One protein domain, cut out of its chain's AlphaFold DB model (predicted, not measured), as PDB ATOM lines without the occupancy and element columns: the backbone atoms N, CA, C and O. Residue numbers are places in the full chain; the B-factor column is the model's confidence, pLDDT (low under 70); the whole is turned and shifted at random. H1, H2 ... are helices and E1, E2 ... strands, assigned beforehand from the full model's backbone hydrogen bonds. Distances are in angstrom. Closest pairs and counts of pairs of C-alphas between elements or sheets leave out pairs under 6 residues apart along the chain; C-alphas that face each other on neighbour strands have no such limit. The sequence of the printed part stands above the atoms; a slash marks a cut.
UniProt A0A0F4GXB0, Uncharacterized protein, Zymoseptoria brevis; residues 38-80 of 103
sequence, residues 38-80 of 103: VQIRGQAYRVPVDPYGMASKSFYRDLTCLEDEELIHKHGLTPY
ATOM      1  N   VAL A  38     194.864 166.603 164.388       89.50
ATOM      2  CA  VAL A  38     195.742 167.663 164.912       89.50
ATOM      3  C   VAL A  38     195.485 167.888 166.393       89.50
ATOM      4  O   VAL A  38     194.375 167.659 166.872       89.50
ATOM      5  N   GLN A  39     196.504 168.339 167.120       90.44
ATOM      6  CA  GLN A  39     196.386 168.652 168.538       90.44
ATOM      7  C   GLN A  39     196.251 170.162 168.729       90.44
ATOM      8  O   GLN A  39     197.149 170.914 168.367       90.44
ATOM      9  N   ILE A  40     195.127 170.584 169.302       89.12
ATOM     10  CA  ILE A  40     194.775 171.983 169.552       89.12
ATOM     11  C   ILE A  40     194.454 172.104 171.043       89.12
ATOM     12  O   ILE A  40     193.600 171.375 171.550       89.12
ATOM     13  N   ARG A  41     195.174 172.967 171.775       87.94
ATOM     14  CA  ARG A  41     195.024 173.158 173.239       87.94
ATOM     15  C   ARG A  41     195.029 171.849 174.053       87.94
ATOM     16  O   ARG A  41     194.332 171.723 175.054       87.94
ATOM     17  N   GLY A  42     195.802 170.853 173.612       85.69
ATOM     18  CA  GLY A  42     195.907 169.539 174.262       85.69
ATOM     19  C   GLY A  42     194.820 168.525 173.879       85.69
ATOM     20  O   GLY A  42     194.930 167.361 174.261       85.69
ATOM     21  N   GLN A  43     193.827 168.912 173.077       88.75
ATOM     22  CA  GLN A  43     192.773 168.030 172.582       88.75
ATOM     23  C   GLN A  43     193.002 167.676 171.108       88.75
ATOM     24  O   GLN A  43     193.407 168.514 170.305       88.75
ATOM     25  N   ALA A  44     192.756 166.416 170.746       90.69
ATOM     26  CA  ALA A  44     192.851 165.971 169.363       90.69
ATOM     27  C   ALA A  44     191.569 166.319 168.596       90.69
ATOM     28  O   ALA A  44     190.464 166.054 169.075       90.69
ATOM     29  N   TYR A  45     191.718 166.856 167.391       90.69
ATOM     30  CA  TYR A  45     190.633 167.161 166.462       90.69
ATOM     31  C   TYR A  45     190.855 166.446 165.130       90.69
ATOM     32  O   TYR A  45     191.990 166.318 164.672       90.69
ATOM     33  N   ARG A  46     189.774 165.981 164.499       89.06
ATOM     34  CA  ARG A  46     189.779 165.391 163.157       89.06
ATOM     35  C   ARG A  46     189.908 166.487 162.115       89.06
ATOM     36  O   ARG A  46     189.158 167.462 162.143       89.06
ATOM     37  N   VAL A  47     190.817 166.272 161.174       89.38
ATOM     38  CA  VAL A  47     191.027 167.153 160.031       89.38
ATOM     39  C   VAL A  47     190.247 166.615 158.834       89.38
ATOM     40  O   VAL A  47     190.332 165.418 158.556       89.38
ATOM     41  N   PRO A  48     189.505 167.463 158.102       81.38
ATOM     42  CA  PRO A  48     188.931 167.067 156.825       81.38
ATOM     43  C   PRO A  48     190.052 166.769 155.821       81.38
ATOM     44  O   PRO A  48     190.879 167.631 155.509       81.38
ATOM     45  N   VAL A  49     190.081 165.531 155.331       84.62
ATOM     46  CA  VAL A  49     191.059 165.041 154.354       84.62
ATOM     47  C   VAL A  49     190.384 164.678 153.042       84.62
ATOM     48  O   VAL A  49     189.194 164.363 153.000       84.62
ATOM     49  N   ASP A  50     191.153 164.744 151.963       81.56
ATOM     50  CA  ASP A  50     190.731 164.264 150.653       81.56
ATOM     51  C   ASP A  50     190.671 162.714 150.604       81.56
ATOM     52  O   ASP A  50     191.073 162.040 151.559       81.56
ATOM     53  N   PRO A  51     190.183 162.103 149.504       77.75
ATOM     54  CA  PRO A  51     190.102 160.644 149.367       77.75
ATOM     55  C   PRO A  51     191.450 159.915 149.452       77.75
ATOM     56  O   PRO A  51     191.476 158.693 149.579       77.75
ATOM     57  N   TYR A  52     192.562 160.648 149.365       76.56
ATOM     58  CA  TYR A  52     193.923 160.132 149.468       76.56
ATOM     59  C   TYR A  52     194.504 160.303 150.882       76.56
ATOM     60  O   TYR A  52     195.672 159.984 151.102       76.56
ATOM     61  N   GLY A  53     193.706 160.788 151.841       73.00
ATOM     62  CA  GLY A  53     194.094 160.947 153.243       73.00
ATOM     63  C   GLY A  53     194.890 162.222 153.533       73.00
ATOM     64  O   GLY A  53     195.427 162.371 154.632       73.00
ATOM     65  N   MET A  54     194.968 163.159 152.584       79.12
ATOM     66  CA  MET A  54     195.771 164.372 152.731       79.12
ATOM     67  C   MET A  54     194.911 165.573 153.122       79.12
ATOM     68  O   MET A  54     193.881 165.870 152.515       79.12
ATOM     69  N   ALA A  55     195.355 166.301 154.149       84.12
ATOM     70  CA  ALA A  55     194.769 167.590 154.495       84.12
ATOM     71  C   ALA A  55     195.167 168.652 153.460       84.12
ATOM     72  O   ALA A  55     196.277 168.640 152.918       84.12
ATOM     73  N   SER A  56     194.268 169.602 153.198       86.31
ATOM     74  CA  SER A  56     194.524 170.667 152.224       86.31
ATOM     75  C   SER A  56     195.758 171.507 152.589       86.31
ATOM     76  O   SER A  56     196.022 171.799 153.755       86.31
ATOM     77  N   LYS A  57     196.502 171.992 151.587       87.44
ATOM     78  CA  LYS A  57     197.629 172.917 151.826       87.44
ATOM     79  C   LYS A  57     197.195 174.196 152.552       87.44
ATOM     80  O   LYS A  57     197.949 174.733 153.358       87.44
ATOM     81  N   SER A  58     195.981 174.675 152.277       88.25
ATOM     82  CA  SER A  58     195.390 175.823 152.968       88.25
ATOM     83  C   SER A  58     195.203 175.571 154.459       88.25
ATOM     84  O   SER A  58     195.450 176.478 155.242       88.25
ATOM     85  N   PHE A  59     194.841 174.347 154.854       89.88
ATOM     86  CA  PHE A  59     194.709 173.976 156.260       89.88
ATOM     87  C   PHE A  59     196.042 174.114 157.008       89.88
ATOM     88  O   PHE A  59     196.093 174.756 158.052       89.88
ATOM     89  N   TYR A  60     197.142 173.607 156.440       88.62
ATOM     90  CA  TYR A  60     198.474 173.752 157.046       88.62
ATOM     91  C   TYR A  60     198.958 175.200 157.121       88.62
ATOM     92  O   TYR A  60     199.649 175.565 158.067       88.62
ATOM     93  N   ARG A  61     198.597 176.038 156.144       90.75
ATOM     94  CA  ARG A  61     198.893 177.472 156.215       90.75
ATOM     95  C   ARG A  61     198.114 178.126 157.355       90.75
ATOM     96  O   ARG A  61     198.696 178.840 158.162       90.75
ATOM     97  N   ASP A  62     196.818 177.850 157.437       91.12
ATOM     98  CA  ASP A  62     195.940 178.415 158.459       91.12
ATOM     99  C   ASP A  62     196.349 177.985 159.877       91.12
ATOM    100  O   ASP A  62     196.310 178.811 160.780       91.12
ATOM    101  N   LEU A  63     196.847 176.754 160.049       88.50
ATOM    102  CA  LEU A  63     197.451 176.248 161.295       88.50
ATOM    103  C   LEU A  63     198.560 177.150 161.857       88.50
ATOM    104  O   LEU A  63     198.814 177.128 163.054       88.50
ATOM    105  N   THR A  64     199.249 177.904 160.997       87.00
ATOM    106  CA  THR A  64     200.342 178.804 161.405       87.00
ATOM    107  C   THR A  64     199.912 180.259 161.564       87.00
ATOM    108  O   THR A  64     200.662 181.050 162.127       87.00
ATOM    109  N   CYS A  65     198.748 180.631 161.028       89.25
ATOM    110  CA  CYS A  65     198.326 182.029 160.917       89.25
ATOM    111  C   CYS A  65     197.083 182.367 161.742       89.25
ATOM    112  O   CYS A  65     196.867 183.544 162.011       89.25
ATOM    113  N   LEU A  66     196.252 181.378 162.072       90.94
ATOM    114  CA  LEU A  66     195.005 181.566 162.806       90.94
ATOM    115  C   LEU A  66     195.160 181.123 164.254       90.94
ATOM    116  O   LEU A  66     195.937 180.216 164.554       90.94
ATOM    117  N   GLU A  67     194.370 181.732 165.135       92.75
ATOM    118  CA  GLU A  67     194.219 181.218 166.489       92.75
ATOM    119  C   GLU A  67     193.426 179.904 166.495       92.75
ATOM    120  O   GLU A  67     192.627 179.611 165.600       92.75
ATOM    121  N   ASP A  68     193.623 179.117 167.550       90.19
ATOM    122  CA  ASP A  68     193.022 177.795 167.718       90.19
ATOM    123  C   ASP A  68     191.490 177.797 167.544       90.19
ATOM    124  O   ASP A  68     190.940 176.917 166.881       90.19
ATOM    125  N   GLU A  69     190.785 178.794 168.094       90.75
ATOM    126  CA  GLU A  69     189.321 178.893 167.970       90.75
ATOM    127  C   GLU A  69     188.873 179.252 166.547       90.75
ATOM    128  O   GLU A  69     187.903 178.685 166.035       90.75
ATOM    129  N   GLU A  70     189.601 180.141 165.871       92.81
ATOM    130  CA  GLU A  70     189.322 180.507 164.481       92.81
ATOM    131  C   GLU A  70     189.558 179.324 163.537       92.81
ATOM    132  O   GLU A  70     188.764 179.089 162.622       92.81
ATOM    133  N   LEU A  71     190.614 178.541 163.779       90.81
ATOM    134  CA  LEU A  71     190.933 177.347 163.003       90.81
ATOM    135  C   LEU A  71     189.827 176.288 163.127       90.81
ATOM    136  O   LEU A  71     189.401 175.723 162.113       90.81
ATOM    137  N   ILE A  72     189.337 176.049 164.351       90.31
ATOM    138  CA  ILE A  72     188.249 175.101 164.626       90.31
ATOM    139  C   ILE A  72     186.972 175.524 163.899       90.31
ATOM    140  O   ILE A  72     186.362 174.700 163.215       90.31
ATOM    141  N   HIS A  73     186.586 176.799 164.002       90.25
ATOM    142  CA  HIS A  73     185.370 177.305 163.367       90.25
ATOM    143  C   HIS A  73     185.467 177.319 161.839       90.25
ATOM    144  O   HIS A  73     184.521 176.913 161.165       90.25
ATOM    145  N   LYS A  74     186.608 177.737 161.279       91.50
ATOM    146  CA  LYS A  74     186.803 177.844 159.828       91.50
ATOM    147  C   LYS A  74     186.782 176.486 159.130       91.50
ATOM    148  O   LYS A  74     186.192 176.366 158.058       91.50
ATOM    149  N   HIS A  75     187.432 175.479 159.715       88.81
ATOM    150  CA  HIS A  75     187.557 174.143 159.117       88.81
ATOM    151  C   HIS A  75     186.545 173.128 159.660       88.81
ATOM    152  O   HIS A  75     186.584 171.966 159.261       88.81
ATOM    153  N   GLY A  76     185.641 173.544 160.553       87.31
ATOM    154  CA  GLY A  76     184.621 172.670 161.137       87.31
ATOM    155  C   GLY A  76     185.228 171.463 161.854       87.31
ATOM    156  O   GLY A  76     184.753 170.337 161.691       87.31
ATOM    157  N   LEU A  77     186.320 171.680 162.592       89.88
ATOM    158  CA  LEU A  77     187.083 170.594 163.199       89.88
ATOM    159  C   LEU A  77     186.256 169.885 164.271       89.88
ATOM    160  O   LEU A  77     185.717 170.507 165.184       89.88
ATOM    161  N   THR A  78     186.192 168.557 164.187       87.69
ATOM    162  CA  THR A  78     185.438 167.741 165.146       87.69
ATOM    163  C   THR A  78     186.378 167.112 166.168       87.69
ATOM    164  O   THR A  78     187.404 166.553 165.779       87.69
ATOM    165  N   PRO A  79     186.065 167.158 167.473       88.75
ATOM    166  CA  PRO A  79     186.870 166.485 168.481       88.75
ATOM    167  C   PRO A  79     187.053 164.999 168.163       88.75
ATOM    168  O   PRO A  79     186.089 164.269 167.914       88.75
ATOM    169  N   TYR A  80     188.294 164.528 168.196       84.50
ATOM    170  CA  TYR A  80     188.595 163.114 168.056       84.50
ATOM    171  C   TYR A  80     188.426 162.423 169.411       84.50
ATOM    172  O   TYR A  80     189.300 162.480 170.273       84.50
TER     173      TYR A  80
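This is residues 38 to 80 of the 103 residues of an uncharacterized protein of Zymoseptoria brevis (UniProt A0A0F4GXB0). A small antiparallel hairpin of two short strands, E1 and E2, has two short helices beyond it: H2 comes near the hairpin, and H1 runs beside H2 the opposite way, apart from E1. Between E2 and H1 the chain makes a wide loop, residues 47 to 56, and after H2 it folds back to the hairpin, where residues 78 to 79 pair with the end of E2. The printed part has 43 residues, with two named strands and two named helices in the order E1, E2, H1, H2; the two-stranded sheet has the order E1 - E2, and the class is mixed, helices and strands. The whole is compact, with a radius of gyration of the C-alphas of 9.9 A and spans of 27 by 22 by 14 A.

E1, residues 38 to 40, and E2, residues 43 to 46, are antiparallel neighbours in a hairpin, their directions at 139 degrees. C-alphas 39 and 44 face each other at 4.5 A. N 38 and O 45 are within hydrogen-bond range at 2.9 A, as are N 45 and O 38 at 2.8 A. Residues 45 to 46 of E2 also make a short antiparallel pairing with residues 78 to 79. H2, residues 68 to 75, comes closest to E1 with the C-alphas of Ile 40 and Asp 68, 6.3 A apart. E2 and H2 are only just apart, closest at 8.5 A. H1, residues 57 to 65, only just touches H2, with 3 pairs of C-alphas within 8 A; the closest are those of Leu 63 and Leu 71, 6.8 A apart. The two run opposite ways at a shallow tilt of 23 degrees, a helical hairpin. E1 and H1 are apart. Every O i to N i+4 pair is within hydrogen-bond range in H2; in H1 it is 4 of 5.

E1 begins at C-alpha 38, (195.742, 167.663, 164.912), and is 6.4 A long from first to last C-alpha. E2 is 10.2 A long, from Gln 43 to Arg 46. H1 runs from C-alpha 57 at (197.629, 172.917, 151.826) to Cys 65, 12.9 A. H2, from Asp 68, is 10.8 A long and ends at C-alpha 75, (187.557, 174.143, 159.117).

The two C-alphas farthest apart are those of Arg 41 and Pro 51, at 27.4 A; those of Val 38 and Tyr 80, the first and last printed, are 9.0 A apart. The printed part has no cut. The links E1 to E2 and H1 to H2 are tight, with 2 residues each, and the link E2 to H1 is short, with 10. In this predicted model the mean pLDDT of the printed part is 87.5, and no printed residue is under 70.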